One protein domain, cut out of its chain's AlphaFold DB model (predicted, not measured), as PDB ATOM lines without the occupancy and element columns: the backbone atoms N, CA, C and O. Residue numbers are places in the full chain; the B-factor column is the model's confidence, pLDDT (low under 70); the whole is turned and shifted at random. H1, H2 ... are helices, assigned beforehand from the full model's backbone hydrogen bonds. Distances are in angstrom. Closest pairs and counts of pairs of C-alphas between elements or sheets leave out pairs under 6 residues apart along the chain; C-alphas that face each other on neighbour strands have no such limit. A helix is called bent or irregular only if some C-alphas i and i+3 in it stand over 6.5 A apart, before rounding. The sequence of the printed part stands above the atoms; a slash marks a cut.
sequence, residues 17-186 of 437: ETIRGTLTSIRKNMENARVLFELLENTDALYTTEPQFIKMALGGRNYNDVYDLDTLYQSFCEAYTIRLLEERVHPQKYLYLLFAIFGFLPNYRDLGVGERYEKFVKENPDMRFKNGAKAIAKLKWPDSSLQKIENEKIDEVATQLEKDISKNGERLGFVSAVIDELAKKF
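This is residues 17 to 186 of the 437 residues of an uncharacterized protein of Lachnospiraceae bacterium 10-1 (UniProt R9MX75). This is an elongated body of crossed helices, with H5 running through its middle and the long H8 along one side. H1 and H2 make a hairpin, H1 packing on H8 and H2 crossing H5; H6 and H7 lie toward one end, and H4 and H9, with little H3, at the other. The link of residues 124 to 142 makes the tip at the H7 end. The printed part has 170 residues with nine named helices, H1 to H9 in order, and no named strand; the class is all helix. It is compact, with a radius of gyration of the C-alphas of 17.7 A and spans of 58 by 38 by 24 A.

H1, residues 17 to 26, and H2, residues 32 to 41, form a hairpin at a shallow tilt of 34 degrees, only just short of steep; their closest C-alphas, of Ile 26 and Asn 32, are 5.0 A apart. H2 touches residues 73 to 81 of H5, residues 69 to 88, closest at Arg 34 and Cys 77, 5.2 A between C-alphas. H3, residues 46 to 49, and H4, residues 51 to 58, touch only at the corner, and only just, with 3 pairs of C-alphas within 8 A; the closest are those of Tyr 47 and Ile 54, 6.1 A. H5 and H6, residues 92 to 102, form a hairpin, only just touching, with 3 pairs of C-alphas within 8 A, the closest those of Leu 85 and Leu 95, 6.7 A. H6 and H7, residues 113 to 123, form another, with C-alphas 101 and 116 closest at 5.6 A. H8, residues 143 to 168, touches H1 with residues 151 to 162 alone, at a steep tilt of 53 degrees; the closest C-alphas, of Arg 20 and Ala 158, are 5.3 A apart. H9, residues 175 to 185, touches H4, its C-alpha 183 being 5.4 A from C-alpha 56. H9 also touches H5, about perpendicular at 77 degrees, closest at Tyr 80 and Val 178, 6.2 A between C-alphas. Every O i to N i+4 pair is within hydrogen-bond range in H1, H2, H4, H5, H6, H7 and H9, and 20 of 22 are in H8; H3 is too short for such a pair.

H1 begins at C-alpha 17, (-1.807, -31.774, -16.492). H5 is 28.5 A long. H8 is 37.4 A long and irregular, but only just: C-alphas 143 and 146 are 6.53 A apart. H9 ends at C-alpha 185, (-15.062, -8.154, -36.275).

The C-alphas farthest apart, of Asn 64 and Lys 138, are 58.9 A apart. The printed part has no cut, and its one long link joins H7 to H8. Its mean pLDDT is 80.2; residues 44 to 50, 62 to 67, 125 to 145 and 169 are under 70.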
ATOM      1  N   GLU A  17      -0.874 -31.658 -17.618       93.25
ATOM      2  CA  GLU A  17      -1.807 -31.774 -16.492       93.25
ATOM      3  C   GLU A  17      -2.321 -30.407 -16.043       93.25
ATOM      4  O   GLU A  17      -3.507 -30.275 -15.733       93.25
ATOM      5  N   THR A  18      -1.455 -29.390 -16.066       91.94
ATOM      6  CA  THR A  18      -1.825 -28.010 -15.731       91.94
ATOM      7  C   THR A  18      -2.794 -27.458 -16.772       91.94
ATOM      8  O   THR A  18      -3.882 -27.012 -16.415       91.94
ATOM      9  N   ILE A  19      -2.469 -27.589 -18.065       93.00
ATOM     10  CA  ILE A  19      -3.338 -27.139 -19.167       93.00
ATOM     11  C   ILE A  19      -4.704 -27.836 -19.103       93.00
ATOM     12  O   ILE A  19      -5.752 -27.192 -19.168       93.00
ATOM     13  N   ARG A  20      -4.706 -29.164 -18.940       95.12
ATOM     14  CA  ARG A  20      -5.922 -29.975 -18.816       95.12
ATOM     15  C   ARG A  20      -6.761 -29.546 -17.613       95.12
ATOM     16  O   ARG A  20      -7.987 -29.467 -17.725       95.12
ATOM     17  N   GLY A  21      -6.120 -29.298 -16.471       93.06
ATOM     18  CA  GLY A  21      -6.770 -28.827 -15.252       93.06
ATOM     19  C   GLY A  21      -7.500 -27.504 -15.476       93.06
ATOM     20  O   GLY A  21      -8.688 -27.410 -15.162       93.06
ATOM     21  N   THR A  22      -6.827 -26.538 -16.103       92.56
ATOM     22  CA  THR A  22      -7.393 -25.216 -16.399       92.56
ATOM     23  C   THR A  22      -8.505 -25.283 -17.445       92.56
ATOM     24  O   THR A  22      -9.581 -24.737 -17.232       92.56
ATOM     25  N   LEU A  23      -8.338 -26.043 -18.532       93.12
ATOM     26  CA  LEU A  23      -9.424 -26.273 -19.498       93.12
ATOM     27  C   LEU A  23     -10.669 -26.876 -18.825       93.12
ATOM     28  O   LEU A  23     -11.797 -26.477 -19.105       93.12
ATOM     29  N   THR A  24     -10.474 -27.811 -17.894       92.88
ATOM     30  CA  THR A  24     -11.576 -28.451 -17.161       92.88
ATOM     31  C   THR A  24     -12.251 -27.505 -16.162       92.88
ATOM     32  O   THR A  24     -13.416 -27.721 -15.815       92.88
ATOM     33  N   SER A  25     -11.552 -26.484 -15.655       92.25
ATOM     34  CA  SER A  25     -12.111 -25.529 -14.692       92.25
ATOM     35  C   SER A  25     -12.956 -24.437 -15.356       92.25
ATOM     36  O   SER A  25     -13.884 -23.943 -14.712       92.25
ATOM     37  N   ILE A  26     -12.743 -24.144 -16.647       92.88
ATOM     38  CA  ILE A  26     -13.522 -23.155 -17.420       92.88
ATOM     39  C   ILE A  26     -15.029 -23.418 -17.351       92.88
ATOM     40  O   ILE A  26     -15.811 -22.501 -17.115       92.88
ATOM     41  N   ARG A  27     -15.466 -24.680 -17.440       89.06
ATOM     42  CA  ARG A  27     -16.900 -25.020 -17.338       89.06
ATOM     43  C   ARG A  27     -17.547 -24.638 -16.002       89.06
ATOM     44  O   ARG A  27     -18.767 -24.575 -15.924       89.06
ATOM     45  N   LYS A  28     -16.752 -24.466 -14.939       87.69
ATOM     46  CA  LYS A  28     -17.237 -24.088 -13.603       87.69
ATOM     47  C   LYS A  28     -17.145 -22.585 -13.362       87.69
ATOM     48  O   LYS A  28     -18.012 -22.045 -12.690       87.69
ATOM     49  N   ASN A  29     -16.095 -21.950 -13.872       88.56
ATOM     50  CA  ASN A  29     -15.903 -20.507 -13.817       88.56
ATOM     51  C   ASN A  29     -15.190 -20.064 -15.101       88.56
ATOM     52  O   ASN A  29     -14.063 -20.500 -15.348       88.56
ATOM     53  N   MET A  30     -15.842 -19.210 -15.895       87.25
ATOM     54  CA  MET A  30     -15.288 -18.732 -17.161       87.25
ATOM     55  C   MET A  30     -14.124 -17.756 -16.996       87.25
ATOM     56  O   MET A  30     -13.340 -17.613 -17.930       87.25
ATOM     57  N   GLU A  31     -13.923 -17.164 -15.817       88.50
ATOM     58  CA  GLU A  31     -12.707 -16.391 -15.513       88.50
ATOM     59  C   GLU A  31     -11.442 -17.254 -15.656       88.50
ATOM     60  O   GLU A  31     -10.361 -16.754 -15.947       88.50
ATOM     61  N   ASN A  32     -11.563 -18.585 -15.564       91.75
ATOM     62  CA  ASN A  32     -10.444 -19.485 -15.852       91.75
ATOM     63  C   ASN A  32      -9.999 -19.458 -17.325       91.75
ATOM     64  O   ASN A  32      -8.944 -20.006 -17.637       91.75
ATOM     65  N   ALA A  33     -10.757 -18.832 -18.234       91.88
ATOM     66  CA  ALA A  33     -10.294 -18.548 -19.591       91.88
ATOM     67  C   ALA A  33      -9.096 -17.585 -19.573       91.88
ATOM     68  O   ALA A  33      -8.156 -17.781 -20.340       91.88
ATOM     69  N   ARG A  34      -9.083 -16.608 -18.652       91.75
ATOM     70  CA  ARG A  34      -7.935 -15.722 -18.411       91.75
ATOM     71  C   ARG A  34      -6.737 -16.506 -17.885       91.75
ATOM     72  O   ARG A  34      -5.658 -16.415 -18.451       91.75
ATOM     73  N   VAL A  35      -6.950 -17.376 -16.897       91.56
ATOM     74  CA  VAL A  35      -5.885 -18.245 -16.358       91.56
ATOM     75  C   VAL A  35      -5.301 -19.159 -17.441       91.56
ATOM     76  O   VAL A  35      -4.093 -19.375 -17.490       91.56
ATOM     77  N   LEU A  36      -6.142 -19.705 -18.326       92.69
ATOM     78  CA  LEU A  36      -5.680 -20.512 -19.456       92.69
ATOM     79  C   LEU A  36      -4.844 -19.671 -20.423       92.69
ATOM     80  O   LEU A  36      -3.796 -20.125 -20.868       92.69
ATOM     81  N   PHE A  37      -5.311 -18.471 -20.752       92.31
ATOM     82  CA  PHE A  37      -4.601 -17.550 -21.624       92.31
ATOM     83  C   PHE A  37      -3.205 -17.208 -21.074       92.31
ATOM     84  O   PHE A  37      -2.206 -17.440 -21.755       92.31
ATOM     85  N   GLU A  38      -3.138 -16.745 -19.825       88.94
ATOM     86  CA  GLU A  38      -1.898 -16.357 -19.139       88.94
ATOM     87  C   GLU A  38      -0.910 -17.533 -19.068       88.94
ATOM     88  O   GLU A  38       0.283 -17.375 -19.331       88.94
ATOM     89  N   LEU A  39      -1.424 -18.745 -18.820       89.62
ATOM     90  CA  LEU A  39      -0.639 -19.979 -18.830       89.62
ATOM     91  C   LEU A  39      -0.056 -20.309 -20.214       89.62
ATOM     92  O   LEU A  39       1.096 -20.724 -20.302       89.62
ATOM     93  N   LEU A  40      -0.847 -20.195 -21.286       90.44
ATOM     94  CA  LEU A  40      -0.435 -20.611 -22.635       90.44
ATOM     95  C   LEU A  40       0.473 -19.590 -23.331       90.44
ATOM     96  O   LEU A  40       1.261 -19.966 -24.201       90.44
ATOM     97  N   GLU A  41       0.352 -18.313 -22.976       88.38
ATOM     98  CA  GLU A  41       1.138 -17.224 -23.565       88.38
ATOM     99  C   GLU A  41       2.269 -16.730 -22.655       88.38
ATOM    100  O   GLU A  41       3.054 -15.879 -23.073       88.38
ATOM    101  N   ASN A  42       2.386 -17.300 -21.447       83.44
ATOM    102  CA  ASN A  42       3.401 -16.965 -20.448       83.44
ATOM    103  C   ASN A  42       3.461 -15.448 -20.185       83.44
ATOM    104  O   ASN A  42       4.513 -14.813 -20.277       83.44
ATOM    105  N   THR A  43       2.293 -14.859 -19.927       75.06
ATOM    106  CA  THR A  43       2.118 -13.424 -19.683       75.06
ATOM    107  C   THR A  43       1.146 -13.211 -18.532       75.06
ATOM    108  O   THR A  43       0.094 -13.839 -18.503       75.06
ATOM    109  N   ASP A  44       1.487 -12.322 -17.601       62.41
ATOM    110  CA  ASP A  44       0.642 -12.006 -16.440       62.41
ATOM    111  C   ASP A  44      -0.360 -10.869 -16.734       62.41
ATOM    112  O   ASP A  44      -1.287 -10.633 -15.962       62.41
ATOM    113  N   ALA A  45      -0.184 -10.137 -17.845       59.62
ATOM    114  CA  ALA A  45      -1.094  -9.070 -18.265       59.62
ATOM    115  C   ALA A  45      -0.858  -8.662 -19.728       59.62
ATOM    116  O   ALA A  45       0.148  -8.039 -20.079       59.62
ATOM    117  N   LEU A  46      -1.829  -8.940 -20.599       60.06
ATOM    118  CA  LEU A  46      -1.742  -8.552 -22.009       60.06
ATOM    119  C   LEU A  46      -1.721  -7.023 -22.201       60.06
ATOM    120  O   LEU A  46      -1.049  -6.517 -23.088       60.06
ATOM    121  N   TYR A  47      -2.402  -6.263 -21.345       57.00
ATOM    122  CA  TYR A  47      -2.457  -4.796 -21.428       57.00
ATOM    123  C   TYR A  47      -1.143  -4.101 -21.034       57.00
ATOM    124  O   TYR A  47      -0.920  -2.965 -21.442       57.00
ATOM    125  N   THR A  48      -0.243  -4.760 -20.294       54.03
ATOM    126  CA  THR A  48       1.096  -4.213 -20.000       54.03
ATOM    127  C   THR A  48       2.123  -4.572 -21.075       54.03
ATOM    128  O   THR A  48       3.151  -3.907 -21.189       54.03
ATOM    129  N   THR A  49       1.846  -5.605 -21.873       54.88
ATOM    130  CA  THR A  49       2.801  -6.199 -22.818       54.88
ATOM    131  C   THR A  49       2.432  -5.981 -24.288       54.88
ATOM    132  O   THR A  49       3.328  -5.936 -25.126       54.88
ATOM    133  N   GLU A  50       1.154  -5.761 -24.610       67.75
ATOM    134  CA  GLU A  50       0.647  -5.600 -25.976       67.75
ATOM    135  C   GLU A  50      -0.224  -4.338 -26.127       67.75
ATOM    136  O   GLU A  50      -1.451  -4.383 -25.992       67.75
ATOM    137  N   PRO A  51       0.367  -3.191 -26.509       72.88
ATOM    138  CA  PRO A  51      -0.378  -1.958 -26.793       72.88
ATOM    139  C   PRO A  51      -1.453  -2.123 -27.880       72.88
ATOM    140  O   PRO A  51      -2.434  -1.377 -27.928       72.88
ATOM    141  N   GLN A  52      -1.282  -3.116 -28.759       77.56
ATOM    142  CA  GLN A  52      -2.253  -3.465 -29.795       77.56
ATOM    143  C   GLN A  52      -3.565  -3.986 -29.202       77.56
ATOM    144  O   GLN A  52      -4.623  -3.709 -29.766       77.56
ATOM    145  N   PHE A  53      -3.512  -4.675 -28.055       82.88
ATOM    146  CA  PHE A  53      -4.711  -5.114 -27.349       82.88
ATOM    147  C   PHE A  53      -5.528  -3.918 -26.872       82.88
ATOM    148  O   PHE A  53      -6.707  -3.866 -27.189       82.88
ATOM    149  N   ILE A  54      -4.925  -2.935 -26.192       80.94
ATOM    150  CA  ILE A  54      -5.654  -1.755 -25.684       80.94
ATOM    151  C   ILE A  54      -6.340  -1.020 -26.837       80.94
ATOM    152  O   ILE A  54      -7.527  -0.705 -26.766       80.94
ATOM    153  N   LYS A  55      -5.610  -0.806 -27.940       82.56
ATOM    154  CA  LYS A  55      -6.157  -0.160 -29.135       82.56
ATOM    155  C   LYS A  55      -7.323  -0.948 -29.742       82.56
ATOM    156  O   LYS A  55      -8.304  -0.344 -30.154       82.56
ATOM    157  N   MET A  56      -7.225  -2.276 -29.808       87.38
ATOM    158  CA  MET A  56      -8.302  -3.137 -30.312       87.38
ATOM    159  C   MET A  56      -9.495  -3.181 -29.350       87.38
ATOM    160  O   MET A  56     -10.635  -3.063 -29.783       87.38
ATOM    161  N   ALA A  57      -9.241  -3.313 -28.049       84.06
ATOM    162  CA  ALA A  57     -10.259  -3.437 -27.019       84.06
ATOM    163  C   ALA A  57     -11.094  -2.159 -26.916       84.06
ATOM    164  O   ALA A  57     -12.320  -2.227 -26.928       84.06
ATOM    165  N   LEU A  58     -10.453  -0.989 -26.891       82.62
ATOM    166  CA  LEU A  58     -11.151   0.295 -26.836       82.62
ATOM    167  C   LEU A  58     -11.673   0.734 -28.210       82.62
ATOM    168  O   LEU A  58     -12.728   1.363 -28.283       82.62
ATOM    169  N   GLY A  59     -10.992   0.369 -29.299       79.75
ATOM    170  CA  GLY A  59     -11.339   0.820 -30.643       79.75
ATOM    171  C   GLY A  59     -11.166   2.336 -30.777       79.75
ATOM    172  O   GLY A  59     -10.074   2.862 -30.559       79.75
ATOM    173  N   GLY A  60     -12.248   3.031 -31.141       70.38
ATOM    174  CA  GLY A  60     -12.316   4.498 -31.191       70.38
ATOM    175  C   GLY A  60     -12.757   5.168 -29.882       70.38
ATOM    176  O   GLY A  60     -12.882   6.392 -29.853       70.38
ATOM    177  N   ARG A  61     -13.028   4.392 -28.822       74.00
ATOM    178  CA  ARG A  61     -13.504   4.901 -27.524       74.00
ATOM    179  C   ARG A  61     -12.375   5.574 -26.744       74.00
ATOM    180  O   ARG A  61     -11.216   5.168 -26.850       74.00
ATOM    181  N   ASN A  62     -12.707   6.602 -25.963       60.88
ATOM    182  CA  ASN A  62     -11.711   7.299 -25.154       60.88
ATOM    183  C   ASN A  62     -11.314   6.439 -23.952       60.88
ATOM    184  O   ASN A  62     -12.158   5.824 -23.313       60.88
ATOM    185  N   TYR A  63     -10.030   6.467 -23.591       56.84
ATOM    186  CA  TYR A  63      -9.512   5.781 -22.397       56.84
ATOM    187  C   TYR A  63     -10.172   6.274 -21.092       56.84
ATOM    188  O   TYR A  63     -10.198   5.557 -20.099       56.84
ATOM    189  N   ASN A  64     -10.718   7.496 -21.110       54.12
ATOM    190  CA  ASN A  64     -11.406   8.127 -19.982       54.12
ATOM    191  C   ASN A  64     -12.887   7.733 -19.863       54.12
ATOM    192  O   ASN A  64     -13.525   8.089 -18.873       54.12
ATOM    193  N   ASP A  65     -13.445   7.040 -20.858       53.31
ATOM    194  CA  ASP A  65     -14.761   6.432 -20.710       53.31
ATOM    195  C   ASP A  65     -14.590   5.247 -19.754       53.31
ATOM    196  O   ASP A  65     -13.728   4.398 -19.974       53.31
ATOM    197  N   VAL A  66     -15.360   5.233 -18.663       52.12
ATOM    198  CA  VAL A  66     -15.283   4.284 -17.536       52.12
ATOM    199  C   VAL A  66     -15.652   2.866 -17.993       52.12
ATOM    200  O   VAL A  66     -16.710   2.340 -17.657       52.12
ATOM    201  N   TYR A  67     -14.809   2.253 -18.813       56.16
ATOM    202  CA  TYR A  67     -14.915   0.859 -19.199       56.16
ATOM    203  C   TYR A  67     -13.975   0.048 -18.331       56.16
ATOM    204  O   TYR A  67     -12.791   0.361 -18.194       56.16
ATOM    205  N   ASP A  68     -14.521  -1.017 -17.761       71.38
ATOM    206  CA  ASP A  68     -13.732  -1.978 -17.021       71.38
ATOM    207  C   ASP A  68     -12.829  -2.751 -17.996       71.38
ATOM    208  O   ASP A  68     -13.260  -3.668 -18.704       71.38
ATOM    209  N   LEU A  69     -11.563  -2.333 -18.075       77.25
ATOM    210  CA  LEU A  69     -10.555  -2.966 -18.922       77.25
ATOM    211  C   LEU A  69     -10.381  -4.448 -18.562       77.25
ATOM    212  O   LEU A  69     -10.076  -5.241 -19.454       77.25
ATOM    213  N   ASP A  70     -10.629  -4.837 -17.305       80.94
ATOM    214  CA  ASP A  70     -10.618  -6.243 -16.902       80.94
ATOM    215  C   ASP A  70     -11.768  -7.020 -17.550       80.94
ATOM    216  O   ASP A  70     -11.546  -8.120 -18.058       80.94
ATOM    217  N   THR A  71     -12.968  -6.439 -17.639       84.25
ATOM    218  CA  THR A  71     -14.102  -7.047 -18.355       84.25
ATOM    219  C   THR A  71     -13.799  -7.215 -19.850       84.25
ATOM    220  O   THR A  71     -14.038  -8.279 -20.428       84.25
ATOM    221  N   LEU A  72     -13.200  -6.207 -20.496       86.94
ATOM    222  CA  LEU A  72     -12.778  -6.328 -21.899       86.94
ATOM    223  C   LEU A  72     -11.679  -7.385 -22.071       86.94
ATOM    224  O   LEU A  72     -11.690  -8.162 -23.027       86.94
ATOM    225  N   TYR A  73     -10.739  -7.457 -21.132       86.94
ATOM    226  CA  TYR A  73      -9.695  -8.471 -21.151       86.94
ATOM    227  C   TYR A  73     -10.260  -9.884 -20.971       86.94
ATOM    228  O   TYR A  73      -9.851 -10.807 -21.679       86.94
ATOM    229  N   GLN A  74     -11.268 -10.051 -20.118       90.06
ATOM    230  CA  GLN A  74     -11.989 -11.308 -19.963       90.06
ATOM    231  C   GLN A  74     -12.679 -11.727 -21.270       90.06
ATOM    232  O   GLN A  74     -12.493 -12.858 -21.724       90.06
ATOM    233  N   SER A  75     -13.383 -10.812 -21.945       90.50
ATOM    234  CA  SER A  75     -13.991 -11.087 -23.258       90.50
ATOM    235  C   SER A  75     -12.962 -11.483 -24.321       90.50
ATOM    236  O   SER A  75     -13.213 -12.372 -25.142       90.50
ATOM    237  N   PHE A  76     -11.765 -10.891 -24.291       91.94
ATOM    238  CA  PHE A  76     -10.664 -11.313 -25.156       91.94
ATOM    239  C   PHE A  76     -10.208 -12.741 -24.839       91.94
ATOM    240  O   PHE A  76     -10.043 -13.544 -25.758       91.94
ATOM    241  N   CYS A  77     -10.045 -13.088 -23.562       92.88
ATOM    242  CA  CYS A  77      -9.623 -14.425 -23.139       92.88
ATOM    243  C   CYS A  77     -10.654 -15.505 -23.513       92.88
ATOM    244  O   CYS A  77     -10.293 -16.621 -23.907       92.88
ATOM    245  N   GLU A  78     -11.946 -15.177 -23.458       93.19
ATOM    246  CA  GLU A  78     -13.019 -16.042 -23.955       93.19
ATOM    247  C   GLU A  78     -12.917 -16.243 -25.470       93.19
ATOM    248  O   GLU A  78     -12.945 -17.382 -25.941       93.19
ATOM    249  N   ALA A  79     -12.719 -15.167 -26.237       92.62
ATOM    250  CA  ALA A  79     -12.563 -15.241 -27.689       92.62
ATOM    251  C   ALA A  79     -11.321 -16.047 -28.085       92.62
ATOM    252  O   ALA A  79     -11.384 -16.882 -28.989       92.62
ATOM    253  N   TYR A  80     -10.217 -15.838 -27.369       93.69
ATOM    254  CA  TYR A  80      -8.991 -16.608 -27.505       93.69
ATOM    255  C   TYR A  80      -9.257 -18.098 -27.276       93.69
ATOM    256  O   TYR A  80      -8.899 -18.924 -28.111       93.69
ATOM    257  N   THR A  81      -9.952 -18.451 -26.189       94.81
ATOM    258  CA  THR A  81     -10.289 -19.845 -25.860       94.81
ATOM    259  C   THR A  81     -11.197 -20.476 -26.915       94.81
ATOM    260  O   THR A  81     -10.960 -21.606 -27.341       94.81
ATOM    261  N   ILE A  82     -12.221 -19.755 -27.377       92.44
ATOM    262  CA  ILE A  82     -13.109 -20.205 -28.455       92.44
ATOM    263  C   ILE A  82     -12.284 -20.528 -29.700       92.44
ATOM    264  O   ILE A  82     -12.378 -21.633 -30.234       92.44
ATOM    265  N   ARG A  83     -11.423 -19.598 -30.122       90.00
ATOM    266  CA  ARG A  83     -10.582 -19.757 -31.307       90.00
ATOM    267  C   ARG A  83      -9.588 -20.914 -31.159       90.00
ATOM    268  O   ARG A  83      -9.397 -21.687 -32.096       90.00
ATOM    269  N   LEU A  84      -9.009 -21.071 -29.969       93.06
ATOM    270  CA  LEU A  84      -8.101 -22.163 -29.628       93.06
ATOM    271  C   LEU A  84      -8.761 -23.532 -29.835       93.06
ATOM    272  O   LEU A  84      -8.147 -24.448 -30.389       93.06
ATOM    273  N   LEU A  85     -10.014 -23.660 -29.389       93.12
ATOM    274  CA  LEU A  85     -10.810 -24.873 -29.530       93.12
ATOM    275  C   LEU A  85     -11.248 -25.094 -30.984       93.12
ATOM    276  O   LEU A  85     -11.198 -26.234 -31.443       93.12
ATOM    277  N   GLU A  86     -11.621 -24.042 -31.722       90.38
ATOM    278  CA  GLU A  86     -11.949 -24.140 -33.156       90.38
ATOM    279  C   GLU A  86     -10.805 -24.744 -33.979       90.38
ATOM    280  O   GLU A  86     -11.055 -25.512 -34.907       90.38
ATOM    281  N   GLU A  87      -9.561 -24.398 -33.648       89.75
ATOM    282  CA  GLU A  87      -8.370 -24.866 -34.360       89.75
ATOM    283  C   GLU A  87      -7.980 -26.309 -34.003       89.75
ATOM    284  O   GLU A  87      -7.421 -27.021 -34.835       89.75
ATOM    285  N   ARG A  88      -8.254 -26.753 -32.769       90.81
ATOM    286  CA  ARG A  88      -7.707 -28.016 -32.229       90.81
ATOM    287  C   ARG A  88      -8.722 -29.136 -32.079       90.81
ATOM    288  O   ARG A  88      -8.340 -30.301 -31.965       90.81
ATOM    289  N   VAL A  89     -10.014 -28.816 -32.050       89.56
ATOM    290  CA  VAL A  89     -11.061 -29.800 -31.775       89.56
ATOM    291  C   VAL A  89     -11.772 -30.188 -33.060       89.56
ATOM    292  O   VAL A  89     -12.654 -29.496 -33.567       89.56
ATOM    293  N   HIS A  90     -11.451 -31.388 -33.531       82.94
ATOM    294  CA  HIS A  90     -12.139 -32.031 -34.639       82.94
ATOM    295  C   HIS A  90     -12.681 -33.402 -34.228       82.94
ATOM    296  O   HIS A  90     -12.073 -34.098 -33.410       82.94
ATOM    297  N   PRO A  91     -13.796 -33.857 -34.827       82.50
ATOM    298  CA  PRO A  91     -14.778 -33.141 -35.663       82.50
ATOM    299  C   PRO A  91     -15.648 -32.099 -34.923       82.50
ATOM    300  O   PRO A  91     -15.783 -32.136 -33.701       82.50
ATOM    301  N   GLN A  92     -16.339 -31.244 -35.696       83.00
ATOM    302  CA  GLN A  92     -17.179 -30.113 -35.242       83.00
ATOM    303  C   GLN A  92     -18.217 -30.468 -34.158       83.00
ATOM    304  O   GLN A  92     -18.532 -29.642 -33.309       83.00
ATOM    305  N   LYS A  93     -18.716 -31.711 -34.119       82.88
ATOM    306  CA  LYS A  93     -19.629 -32.173 -33.056       82.88
ATOM    307  C   LYS A  93     -19.007 -32.125 -31.651       82.88
ATOM    308  O   LYS A  93     -19.715 -31.871 -30.683       82.88
ATOM    309  N   TYR A  94     -17.700 -32.373 -31.529       87.25
ATOM    310  CA  TYR A  94     -16.999 -32.314 -30.243       87.25
ATOM    311  C   TYR A  94     -16.703 -30.874 -29.840       87.25
ATOM    312  O   TYR A  94     -16.820 -30.539 -28.668       87.25
ATOM    313  N   LEU A  95     -16.404 -30.016 -30.815       89.12
ATOM    314  CA  LEU A  95     -16.290 -28.578 -30.598       89.12
ATOM    315  C   LEU A  95     -17.608 -28.005 -30.064       89.12
ATOM    316  O   LEU A  95     -17.620 -27.293 -29.065       89.12
ATOM    317  N   TYR A  96     -18.728 -28.394 -30.678       87.81
ATOM    318  CA  TYR A  96     -20.053 -27.961 -30.248       87.81
ATOM    319  C   TYR A  96     -20.405 -28.444 -28.835       87.81
ATOM    320  O   TYR A  96     -20.933 -27.669 -28.039       87.81
ATOM    321  N   LEU A  97     -20.045 -29.690 -28.488       89.50
ATOM    322  CA  LEU A  97     -20.143 -30.193 -27.116       89.50
ATOM    323  C   LEU A  97     -19.342 -29.313 -26.145       89.50
ATOM    324  O   LEU A  97     -19.895 -28.860 -25.147       89.50
ATOM    325  N   LEU A  98     -18.066 -29.037 -26.428       92.94
ATOM    326  CA  LEU A  98     -17.231 -28.231 -25.534       92.94
ATOM    327  C   LEU A  98     -17.772 -26.806 -25.367       92.94
ATOM    328  O   LEU A  98     -17.828 -26.316 -24.244       92.94
ATOM    329  N   PHE A  99     -18.261 -26.170 -26.435       92.44
ATOM    330  CA  PHE A  99     -18.879 -24.842 -26.341       92.44
ATOM    331  C   PHE A  99     -20.146 -24.836 -25.483       92.44
ATOM    332  O   PHE A  99     -20.342 -23.907 -24.697       92.44
ATOM    333  N   ALA A 100     -20.983 -25.872 -25.585       90.56
ATOM    334  CA  ALA A 100     -22.138 -26.044 -24.707       90.56
ATOM    335  C   ALA A 100     -21.714 -26.166 -23.242       90.56
ATOM    336  O   ALA A 100     -22.211 -25.434 -22.389       90.56
ATOM    337  N   ILE A 101     -20.793 -27.084 -22.945       91.56
ATOM    338  CA  ILE A 101     -20.407 -27.392 -21.564       91.56
ATOM    339  C   ILE A 101     -19.635 -26.240 -20.924       91.56
ATOM    340  O   ILE A 101     -19.826 -25.966 -19.739       91.56
ATOM    341  N   PHE A 102     -18.821 -25.519 -21.694       92.94
ATOM    342  CA  PHE A 102     -18.079 -24.361 -21.195       92.94
ATOM    343  C   PHE A 102     -18.983 -23.142 -20.994       92.94
ATOM    344  O   PHE A 102     -18.677 -22.302 -20.155       92.94
ATOM    345  N   GLY A 103     -20.149 -23.109 -21.648       90.62
ATOM    346  CA  GLY A 103     -21.119 -22.023 -21.516       90.62
ATOM    347  C   GLY A 103     -20.963 -20.928 -22.569       90.62
ATOM    348  O   GLY A 103     -21.602 -19.890 -22.446       90.62
ATOM    349  N   PHE A 104     -20.163 -21.163 -23.616       90.50
ATOM    350  CA  PHE A 104     -20.004 -20.233 -24.735       90.50
ATOM    351  C   PHE A 104     -21.235 -20.193 -25.646       90.50
ATOM    352  O   PHE A 104     -21.484 -19.184 -26.303       90.50
ATOM    353  N   LEU A 105     -22.019 -21.278 -25.709       87.94
ATOM    354  CA  LEU A 105     -23.240 -21.281 -26.515       87.94
ATOM    355  C   LEU A 105     -24.334 -20.373 -25.923       87.94
ATOM    356  O   LEU A 105     -24.500 -20.310 -24.699       87.94
ATOM    357  N   PRO A 106     -25.164 -19.743 -26.777       82.94
ATOM    358  CA  PRO A 106     -26.272 -18.915 -26.320       82.94
ATOM    359  C   PRO A 106     -27.214 -19.698 -25.405       82.94
ATOM    360  O   PRO A 106     -27.641 -20.805 -25.736       82.94
ATOM    361  N   ASN A 107     -27.590 -19.103 -24.272       85.38
ATOM    362  CA  ASN A 107     -28.446 -19.717 -23.251       85.38
ATOM    363  C   ASN A 107     -27.825 -20.931 -22.521       85.38
ATOM    364  O   ASN A 107     -28.570 -21.701 -21.909       85.38
ATOM    365  N   TYR A 108     -26.508 -21.158 -22.611       89.88
ATOM    366  CA  TYR A 108     -25.794 -22.146 -21.785       89.88
ATOM    367  C   TYR A 108     -25.012 -21.500 -20.632       89.88
ATOM    368  O   TYR A 108     -24.757 -22.171 -19.635       89.88
ATOM    369  N   ARG A 109     -24.666 -20.209 -20.749       86.75
ATOM    370  CA  ARG A 109     -23.818 -19.464 -19.800       86.75
ATOM    371  C   ARG A 109     -24.310 -19.546 -18.352       86.75
ATOM    372  O   ARG A 109     -23.547 -19.944 -17.480       86.75
ATOM    373  N   ASP A 110     -25.598 -19.308 -18.119       87.19
ATOM    374  CA  ASP A 110     -26.169 -19.223 -16.761       87.19
ATOM    375  C   ASP A 110     -26.577 -20.576 -16.158       87.19
ATOM    376  O   ASP A 110     -27.086 -20.643 -15.040       87.19
ATOM    377  N   LEU A 111     -26.388 -21.669 -16.901       87.69
ATOM    378  CA  LEU A 111     -26.762 -23.010 -16.462       87.69
ATOM    379  C   LEU A 111     -25.629 -23.670 -15.682       87.69
ATOM    380  O   LEU A 111     -24.453 -23.520 -16.027       87.69
ATOM    381  N   GLY A 112     -25.978 -24.486 -14.689       86.50
ATOM    382  CA  GLY A 112     -25.012 -25.366 -14.040       86.50
ATOM    383  C   GLY A 112     -24.452 -26.406 -15.018       86.50
ATOM    384  O   GLY A 112     -25.113 -26.789 -15.981       86.50
ATOM    385  N   VAL A 113     -23.246 -26.928 -14.760       85.00
ATOM    386  CA  VAL A 113     -22.578 -27.899 -15.658       85.00
ATOM    387  C   VAL A 113     -23.485 -29.088 -16.015       85.00
ATOM    388  O   VAL A 113     -23.577 -29.456 -17.182       85.00
ATOM    389  N   GLY A 114     -24.195 -29.663 -15.037       83.12
ATOM    390  CA  GLY A 114     -25.144 -30.760 -15.281       83.12
ATOM    391  C   GLY A 114     -26.339 -30.347 -16.150       83.12
ATOM    392  O   GLY A 114     -26.731 -31.077 -17.054       83.12
ATOM    393  N   GLU A 115     -26.867 -29.140 -15.954       86.38
ATOM    394  CA  GLU A 115     -27.974 -28.602 -16.754       86.38
ATOM    395  C   GLU A 115     -27.542 -28.322 -18.200       86.38
ATOM    396  O   GLU A 115     -28.309 -28.565 -19.133       86.38
ATOM    397  N   ARG A 116     -26.293 -27.879 -18.412       86.75
ATOM    398  CA  ARG A 116     -25.698 -27.742 -19.752       86.75
ATOM    399  C   ARG A 116     -25.646 -29.093 -20.467       86.75
ATOM    400  O   ARG A 116     -26.017 -29.168 -21.636       86.75
ATOM    401  N   TYR A 117     -25.259 -30.164 -19.768       84.69
ATOM    402  CA  TYR A 117     -25.289 -31.526 -20.312       84.69
ATOM    403  C   TYR A 117     -26.704 -31.971 -20.697       84.69
ATOM    404  O   TYR A 117     -26.921 -32.435 -21.818       84.69
ATOM    405  N   GLU A 118     -27.673 -31.808 -19.796       83.38
ATOM    406  CA  GLU A 118     -29.070 -32.181 -20.046       83.38
ATOM    407  C   GLU A 118     -29.660 -31.423 -21.238       83.38
ATOM    408  O   GLU A 118     -30.291 -32.018 -22.120       83.38
ATOM    409  N   LYS A 119     -29.419 -30.111 -21.295       87.06
ATOM    410  CA  LYS A 119     -29.871 -29.256 -22.391       87.06
ATOM    411  C   LYS A 119     -29.233 -29.656 -23.717       87.06
ATOM    412  O   LYS A 119     -29.951 -29.809 -24.703       87.06
ATOM    413  N   PHE A 120     -27.925 -29.910 -23.727       86.25
ATOM    414  CA  PHE A 120     -27.208 -30.327 -24.926       86.25
ATOM    415  C   PHE A 120     -27.765 -31.630 -25.507       86.25
ATOM    416  O   PHE A 120     -28.016 -31.707 -26.709       86.25
ATOM    417  N   VAL A 121     -28.016 -32.634 -24.661       83.19
ATOM    418  CA  VAL A 121     -28.615 -33.913 -25.080       83.19
ATOM    419  C   VAL A 121     -30.014 -33.706 -25.658       83.19
ATOM    420  O   VAL A 121     -30.357 -34.312 -26.671       83.19
ATOM    421  N   LYS A 122     -30.822 -32.842 -25.035       82.75
ATOM    422  CA  LYS A 122     -32.185 -32.550 -25.488       82.75
ATOM    423  C   LYS A 122     -32.214 -31.834 -26.841       82.75
ATOM    424  O   LYS A 122     -33.085 -32.127 -27.654       82.75
ATOM    425  N   GLU A 123     -31.296 -30.899 -27.067       83.38
ATOM    426  CA  GLU A 123     -31.204 -30.130 -28.315       83.38
ATOM    427  C   GLU A 123     -30.528 -30.915 -29.449       83.38
ATOM    428  O   GLU A 123     -30.714 -30.579 -30.614       83.38
ATOM    429  N   ASN A 124     -29.781 -31.980 -29.128       77.25
ATOM    430  CA  ASN A 124     -28.997 -32.752 -30.095       77.25
ATOM    431  C   ASN A 124     -29.241 -34.270 -29.970       77.25
ATOM    432  O   ASN A 124     -28.288 -35.031 -29.765       77.25
ATOM    433  N   PRO A 125     -30.496 -34.744 -30.115       66.44
ATOM    434  CA  PRO A 125     -30.843 -36.157 -29.930       66.44
ATOM    435  C   PRO A 125     -30.146 -37.083 -30.942       66.44
ATOM    436  O   PRO A 125     -29.866 -38.244 -30.634       66.44
ATOM    437  N   ASP A 126     -29.821 -36.559 -32.127       57.78
ATOM    438  CA  ASP A 126     -29.199 -37.305 -33.225       57.78
ATOM    439  C   ASP A 126     -27.675 -37.389 -33.123       57.78
ATOM    440  O   ASP A 126     -27.048 -38.171 -33.847       57.78
ATOM    441  N   MET A 127     -27.047 -36.648 -32.197       63.22
ATOM    442  CA  MET A 127     -25.626 -36.825 -31.914       63.22
ATOM    443  C   MET A 127     -25.419 -38.162 -31.203       63.22
ATOM    444  O   MET A 127     -25.325 -38.270 -29.982       63.22
ATOM    445  N   ARG A 128     -25.309 -39.222 -32.007       54.62
ATOM    446  CA  ARG A 128     -24.883 -40.547 -31.569       54.62
ATOM    447  C   ARG A 128     -23.402 -40.482 -31.217       54.62
ATOM    448  O   ARG A 128     -22.529 -40.900 -31.980       54.62
ATOM    449  N   PHE A 129     -23.100 -39.983 -30.028       57.81
ATOM    450  CA  PHE A 129     -21.870 -40.327 -29.336       57.81
ATOM    451  C   PHE A 129     -21.927 -41.841 -29.139       57.81
ATOM    452  O   PHE A 129     -22.746 -42.327 -28.358       57.81
ATOM    453  N   LYS A 130     -21.199 -42.597 -29.977       44.16
ATOM    454  CA  LYS A 130     -21.246 -44.067 -30.012       44.16
ATOM    455  C   LYS A 130     -21.198 -44.579 -28.564       44.16
ATOM    456  O   LYS A 130     -20.199 -44.367 -27.889       44.16
ATOM    457  N   ASN A 131     -22.308 -45.188 -28.119       44.16
ATOM    458  CA  ASN A 131     -22.623 -45.737 -26.781       44.16
ATOM    459  C   ASN A 131     -23.599 -44.949 -25.874       44.16
ATOM    460  O   ASN A 131     -24.076 -45.525 -24.901       44.16
ATOM    461  N   GLY A 132     -24.008 -43.720 -26.207       42.03
ATOM    462  CA  GLY A 132     -24.999 -42.968 -25.413       42.03
ATOM    463  C   GLY A 132     -26.437 -43.496 -25.538       42.03
ATOM    464  O   GLY A 132     -27.169 -43.570 -24.556       42.03
ATOM    465  N   ALA A 133     -26.837 -43.967 -26.724       40.97
ATOM    466  CA  ALA A 133     -28.239 -44.296 -27.014       40.97
ATOM    467  C   ALA A 133     -28.797 -45.527 -26.263       40.97
ATOM    468  O   ALA A 133     -30.003 -45.618 -26.057       40.97
ATOM    469  N   LYS A 134     -27.950 -46.465 -25.808       40.03
ATOM    470  CA  LYS A 134     -28.395 -47.611 -24.982       40.03
ATOM    471  C   LYS A 134     -28.424 -47.304 -23.475       40.03
ATOM    472  O   LYS A 134     -29.016 -48.075 -22.725       40.03
ATOM    473  N   ALA A 135     -27.833 -46.192 -23.030       39.25
ATOM    474  CA  ALA A 135     -27.757 -45.813 -21.615       39.25
ATOM    475  C   ALA A 135     -28.932 -44.928 -21.148       39.25
ATOM    476  O   ALA A 135     -29.235 -44.885 -19.957       39.25
ATOM    477  N   ILE A 136     -29.641 -44.282 -22.080       40.97
ATOM    478  CA  ILE A 136     -30.662 -43.257 -21.783       40.97
ATOM    479  C   ILE A 136     -31.931 -43.835 -21.121       40.97
ATOM    480  O   ILE A 136     -32.683 -43.103 -20.486       40.97
ATOM    481  N   ALA A 137     -32.163 -45.149 -21.181       38.53
ATOM    482  CA  ALA A 137     -33.378 -45.750 -20.624       38.53
ATOM    483  C   ALA A 137     -33.261 -46.250 -19.168       38.53
ATOM    484  O   ALA A 137     -34.283 -46.632 -18.598       38.53
ATOM    485  N   LYS A 138     -32.064 -46.312 -18.553       34.41
ATOM    486  CA  LYS A 138     -31.905 -47.030 -17.264       34.41
ATOM    487  C   LYS A 138     -30.992 -46.426 -16.191       34.41
ATOM    488  O   LYS A 138     -30.913 -47.026 -15.121       34.41
ATOM    489  N   LEU A 139     -30.372 -45.262 -16.374       32.19
ATOM    490  CA  LEU A 139     -29.597 -44.637 -15.294       32.19
ATOM    491  C   LEU A 139     -30.146 -43.266 -14.900       32.19
ATOM    492  O   LEU A 139     -30.286 -42.363 -15.716       32.19
ATOM    493  N   LYS A 140     -30.417 -43.119 -13.597       41.41
ATOM    494  CA  LYS A 140     -30.306 -41.827 -12.916       41.41
ATOM    495  C   LYS A 140     -28.912 -41.287 -13.264       41.41
ATOM    496  O   LYS A 140     -27.949 -41.999 -12.990       41.41
ATOM    497  N   TRP A 141     -28.857 -40.085 -13.833       35.91
ATOM    498  CA  TRP A 141     -27.699 -39.404 -14.435       35.91
ATOM    499  C   TRP A 141     -27.421 -39.743 -15.915       35.91
ATOM    500  O   TRP A 141     -27.054 -40.876 -16.229       35.91
ATOM    501  N   PRO A 142     -27.474 -38.750 -16.824       41.16
ATOM    502  CA  PRO A 142     -26.927 -38.848 -18.186       41.16
ATOM    503  C   PRO A 142     -25.380 -38.986 -18.257       41.16
ATOM    504  O   PRO A 142     -24.803 -38.950 -19.346       41.16
ATOM    505  N   ASP A 143     -24.685 -39.160 -17.127       51.00
ATOM    506  CA  ASP A 143     -23.407 -38.469 -16.876       51.00
ATOM    507  C   ASP A 143     -22.094 -39.175 -17.230       51.00
ATOM    508  O   ASP A 143     -21.057 -38.521 -17.218       51.00
ATOM    509  N   SER A 144     -22.037 -40.463 -17.570       58.44
ATOM    510  CA  SER A 144     -20.710 -41.101 -17.720       58.44
ATOM    511  C   SER A 144     -20.108 -41.022 -19.125       58.44
ATOM    512  O   SER A 144     -18.891 -41.115 -19.278       58.44
ATOM    513  N   SER A 145     -20.925 -40.860 -20.171       68.00
ATOM    514  CA  SER A 145     -20.443 -40.986 -21.557       68.00
ATOM    515  C   SER A 145     -19.980 -39.662 -22.166       68.00
ATOM    516  O   SER A 145     -18.884 -39.606 -22.718       68.00
ATOM    517  N   LEU A 146     -20.761 -38.586 -22.020       79.19
ATOM    518  CA  LEU A 146     -20.384 -37.267 -22.536       79.19
ATOM    519  C   LEU A 146     -19.223 -36.666 -21.759       79.19
ATOM    520  O   LEU A 146     -18.298 -36.162 -22.379       79.19
ATOM    521  N   GLN A 147     -19.223 -36.797 -20.432       82.75
ATOM    522  CA  GLN A 147     -18.106 -36.345 -19.609       82.75
ATOM    523  C   GLN A 147     -16.812 -37.102 -19.946       82.75
ATOM    524  O   GLN A 147     -15.729 -36.527 -19.946       82.75
ATOM    525  N   LYS A 148     -16.903 -38.397 -20.281       83.88
ATOM    526  CA  LYS A 148     -15.741 -39.162 -20.748       83.88
ATOM    527  C   LYS A 148     -15.210 -38.623 -22.079       83.88
ATOM    528  O   LYS A 148     -14.005 -38.457 -22.209       83.88
ATOM    529  N   ILE A 149     -16.100 -38.322 -23.026       85.94
ATOM    530  CA  ILE A 149     -15.743 -37.756 -24.335       85.94
ATOM    531  C   ILE A 149     -15.177 -36.341 -24.194       85.94
ATOM    532  O   ILE A 149     -14.169 -36.026 -24.814       85.94
ATOM    533  N   GLU A 150     -15.797 -35.496 -23.371       89.56
ATOM    534  CA  GLU A 150     -15.292 -34.170 -23.004       89.56
ATOM    535  C   GLU A 150     -13.864 -34.291 -22.465       89.56
ATOM    536  O   GLU A 150     -12.955 -33.670 -23.007       89.56
ATOM    537  N   ASN A 151     -13.650 -35.130 -21.448       91.00
ATOM    538  CA  ASN A 151     -12.335 -35.321 -20.842       91.00
ATOM    539  C   ASN A 151     -11.296 -35.838 -21.845       91.00
ATOM    540  O   ASN A 151     -10.159 -35.383 -21.809       91.00
ATOM    541  N   GLU A 152     -11.672 -36.765 -22.730       91.81
ATOM    542  CA  GLU A 152     -10.807 -37.269 -23.804       91.81
ATOM    543  C   GLU A 152     -10.394 -36.138 -24.753       91.81
ATOM    544  O   GLU A 152      -9.215 -35.983 -25.059       91.81
ATOM    545  N   LYS A 153     -11.338 -35.279 -25.152       93.38
ATOM    546  CA  LYS A 153     -11.052 -34.153 -26.048       93.38
ATOM    547  C   LYS A 153     -10.253 -33.043 -25.377       93.38
ATOM    548  O   LYS A 153      -9.360 -32.486 -26.009       93.38
ATOM    549  N   ILE A 154     -10.502 -32.761 -24.102       94.62
ATOM    550  CA  ILE A 154      -9.662 -31.847 -23.320       94.62
ATOM    551  C   ILE A 154      -8.232 -32.398 -23.214       94.62
ATOM    552  O   ILE A 154      -7.276 -31.641 -23.364       94.62
ATOM    553  N   ASP A 155      -8.066 -33.703 -22.983       94.88
ATOM    554  CA  ASP A 155      -6.751 -34.345 -22.884       94.88
ATOM    555  C   ASP A 155      -5.976 -34.305 -24.213       94.88
ATOM    556  O   ASP A 155      -4.774 -34.021 -24.225       94.88
ATOM    557  N   GLU A 156      -6.666 -34.516 -25.337       94.38
ATOM    558  CA  GLU A 156      -6.109 -34.345 -26.682       94.38
ATOM    559  C   GLU A 156      -5.634 -32.906 -26.918       94.38
ATOM    560  O   GLU A 156      -4.498 -32.709 -27.352       94.38
ATOM    561  N   VAL A 157      -6.467 -31.906 -26.601       95.56
ATOM    562  CA  VAL A 157      -6.117 -30.483 -26.750       95.56
ATOM    563  C   VAL A 157      -4.923 -30.126 -25.867       95.56
ATOM    564  O   VAL A 157      -3.963 -29.537 -26.355       95.56
ATOM    565  N   ALA A 158      -4.929 -30.533 -24.596       95.62
ATOM    566  CA  ALA A 158      -3.823 -30.276 -23.675       95.62
ATOM    567  C   ALA A 158      -2.502 -30.893 -24.168       95.62
ATOM    568  O   ALA A 158      -1.459 -30.248 -24.111       95.62
ATOM    569  N   THR A 159      -2.556 -32.110 -24.722       94.62
ATOM    570  CA  THR A 159      -1.382 -32.780 -25.306       94.62
ATOM    571  C   THR A 159      -0.842 -32.037 -26.530       94.62
ATOM    572  O   THR A 159       0.369 -31.982 -26.736       94.62
ATOM    573  N   GLN A 160      -1.721 -31.496 -27.379       93.94
ATOM    574  CA  GLN A 160      -1.308 -30.702 -28.540       93.94
ATOM    575  C   GLN A 160      -0.650 -29.389 -28.098       93.94
ATOM    576  O   GLN A 160       0.439 -29.068 -28.563       93.94
ATOM    577  N   LEU A 161      -1.259 -28.686 -27.140       93.06
ATOM    578  CA  LEU A 161      -0.761 -27.407 -26.630       93.06
ATOM    579  C   LEU A 161       0.606 -27.529 -25.956       93.06
ATOM    580  O   LEU A 161       1.497 -26.739 -26.252       93.06
ATOM    581  N   GLU A 162       0.804 -28.536 -25.102       92.44
ATOM    582  CA  GLU A 162       2.102 -28.783 -24.461       92.44
ATOM    583  C   GLU A 162       3.210 -28.993 -25.504       92.44
ATOM    584  O   GLU A 162       4.305 -28.431 -25.390       92.44
ATOM    585  N   LYS A 163       2.922 -29.763 -26.562       90.12
ATOM    586  CA  LYS A 163       3.869 -29.993 -27.660       90.12
ATOM    587  C   LYS A 163       4.192 -28.711 -28.418       90.12
ATOM    588  O   LYS A 163       5.352 -28.514 -28.772       90.12
ATOM    589  N   ASP A 164       3.198 -27.873 -28.689       89.00
ATOM    590  CA  ASP A 164       3.389 -26.633 -29.443       89.00
ATOM    591  C   ASP A 164       4.174 -25.599 -28.627       89.00
ATOM    592  O   ASP A 164       5.139 -25.031 -29.135       89.00
ATOM    593  N   ILE A 165       3.861 -25.435 -27.337       86.75
ATOM    594  CA  ILE A 165       4.609 -24.560 -26.417       86.75
ATOM    595  C   ILE A 165       6.067 -25.017 -26.299       86.75
ATOM    596  O   ILE A 165       6.991 -24.202 -26.376       86.75
ATOM    597  N   SER A 166       6.284 -26.332 -26.185       84.62
ATOM    598  CA  SER A 166       7.630 -26.914 -26.128       84.62
ATOM    599  C   SER A 166       8.437 -26.660 -27.406       84.62
ATOM    600  O   SER A 166       9.661 -26.557 -27.350       84.62
ATOM    601  N   LYS A 167       7.776 -26.555 -28.568       82.81
ATOM    602  CA  LYS A 167       8.424 -26.268 -29.858       82.81
ATOM    603  C   LYS A 167       8.671 -24.778 -30.089       82.81
ATOM    604  O   LYS A 167       9.693 -24.428 -30.672       82.81
ATOM    605  N   ASN A 168       7.750 -23.917 -29.658       73.94
ATOM    606  CA  ASN A 168       7.734 -22.490 -29.994       73.94
ATOM    607  C   ASN A 168       8.525 -21.599 -29.023       73.94
ATOM    608  O   ASN A 168       8.547 -20.382 -29.191       73.94
ATOM    609  N   GLY A 169       9.201 -22.183 -28.032       66.81
ATOM    610  CA  GLY A 169      10.003 -21.419 -27.078       66.81
ATOM    611  C   GLY A 169       9.153 -20.744 -26.005       66.81
ATOM    612  O   GLY A 169       9.316 -19.554 -25.764       66.81
ATOM    613  N   GLU A 170       8.291 -21.532 -25.348       72.50
ATOM    614  CA  GLU A 170       7.588 -21.209 -24.086       72.50
ATOM    615  C   GLU A 170       6.301 -20.391 -24.182       72.50
ATOM    616  O   GLU A 170       5.678 -20.120 -23.159       72.50
ATOM    617  N   ARG A 171       5.843 -20.064 -25.391       81.19
ATOM    618  CA  ARG A 171       4.515 -19.479 -25.612       81.19
ATOM    619  C   ARG A 171       3.871 -20.028 -26.871       81.19
ATOM    620  O   ARG A 171       4.569 -20.441 -27.801       81.19
ATOM    621  N   LEU A 172       2.544 -20.012 -26.916       83.56
ATOM    622  CA  LEU A 172       1.809 -20.464 -28.092       83.56
ATOM    623  C   LEU A 172       1.965 -19.491 -29.272       83.56
ATOM    624  O   LEU A 172       2.145 -19.946 -30.402       83.56
ATOM    625  N   GLY A 173       1.961 -18.177 -29.012       81.75
ATOM    626  CA  GLY A 173       2.112 -17.140 -30.034       81.75
ATOM    627  C   GLY A 173       0.837 -16.879 -30.840       81.75
ATOM    628  O   GLY A 173       0.909 -16.457 -31.994       81.75
ATOM    629  N   PHE A 174      -0.331 -17.144 -30.256       84.38
ATOM    630  CA  PHE A 174      -1.633 -17.034 -30.911       84.38
ATOM    631  C   PHE A 174      -2.289 -15.654 -30.728       84.38
ATOM    632  O   PHE A 174      -3.213 -15.300 -31.463       84.38
ATOM    633  N   VAL A 175      -1.768 -14.839 -29.800       88.12
ATOM    634  CA  VAL A 175      -2.275 -13.500 -29.438       88.12
ATOM    635  C   VAL A 175      -2.551 -12.611 -30.652       88.12
ATOM    636  O   VAL A 175      -3.684 -12.166 -30.833       88.12
ATOM    637  N   SER A 176      -1.549 -12.352 -31.498       86.00
ATOM    638  CA  SER A 176      -1.677 -11.377 -32.593       86.00
ATOM    639  C   SER A 176      -2.748 -11.778 -33.607       86.00
ATOM    640  O   SER A 176      -3.499 -10.930 -34.079       86.00
ATOM    641  N   ALA A 177      -2.879 -13.077 -33.886       87.06
ATOM    642  CA  ALA A 177      -3.902 -13.590 -34.792       87.06
ATOM    643  C   ALA A 177      -5.322 -13.370 -34.243       87.06
ATOM    644  O   ALA A 177      -6.229 -13.013 -34.998       87.06
ATOM    645  N   VAL A 178      -5.511 -13.545 -32.930       89.69
ATOM    646  CA  VAL A 178      -6.790 -13.281 -32.255       89.69
ATOM    647  C   VAL A 178      -7.087 -11.780 -32.216       89.69
ATOM    648  O   VAL A 178      -8.212 -11.383 -32.516       89.69
ATOM    649  N   ILE A 179      -6.089 -10.935 -31.926       89.69
ATOM    650  CA  ILE A 179      -6.234  -9.470 -31.965       89.69
ATOM    651  C   ILE A 179      -6.676  -9.009 -33.358       89.69
ATOM    652  O   ILE A 179      -7.661  -8.281 -33.474       89.69
ATOM    653  N   ASP A 180      -6.004  -9.468 -34.417       88.56
ATOM    654  CA  ASP A 180      -6.325  -9.096 -35.798       88.56
ATOM    655  C   ASP A 180      -7.742  -9.518 -36.207       88.56
ATOM    656  O   ASP A 180      -8.429  -8.815 -36.954       88.56
ATOM    657  N   GLU A 181      -8.190 -10.688 -35.753       88.25
ATOM    658  CA  GLU A 181      -9.543 -11.175 -36.005       88.25
ATOM    659  C   GLU A 181     -10.593 -10.327 -35.280       88.25
ATOM    660  O   GLU A 181     -11.589  -9.921 -35.890       88.25
ATOM    661  N   LEU A 182     -10.369 -10.050 -33.993       89.81
ATOM    662  CA  LEU A 182     -11.287  -9.266 -33.173       89.81
ATOM    663  C   LEU A 182     -11.377  -7.823 -33.659       89.81
ATOM    664  O   LEU A 182     -12.488  -7.327 -33.810       89.81
ATOM    665  N   ALA A 183     -10.258  -7.199 -34.027       88.88
ATOM    666  CA  ALA A 183     -10.242  -5.854 -34.598       88.88
ATOM    667  C   ALA A 183     -11.056  -5.758 -35.902       88.88
ATOM    668  O   ALA A 183     -11.730  -4.760 -36.149       88.88
ATOM    669  N   LYS A 184     -11.040  -6.806 -36.740       89.19
ATOM    670  CA  LYS A 184     -11.861  -6.861 -37.967       89.19
ATOM    671  C   LYS A 184     -13.346  -7.046 -37.669       89.19
ATOM    672  O   LYS A 184     -14.182  -6.541 -38.413       89.19
ATOM    673  N   LYS A 185     -13.677  -7.822 -36.635       87.88
ATOM    674  CA  LYS A 185     -15.062  -8.154 -36.275       87.88
ATOM    675  C   LYS A 185     -15.732  -7.057 -35.449       87.88
ATOM    676  O   LYS A 185     -16.937  -6.861 -35.576       87.88
ATOM    677  N   PHE A 186     -14.947  -6.345 -34.651       89.06
ATOM    678  CA  PHE A 186     -15.371  -5.305 -33.726       89.06
ATOM    679  C   PHE A 186     -14.520  -4.038 -33.928       89.06
ATOM    680  O   PHE A 186     -13.710  -3.695 -33.069       89.06
TER     681      PHE A 186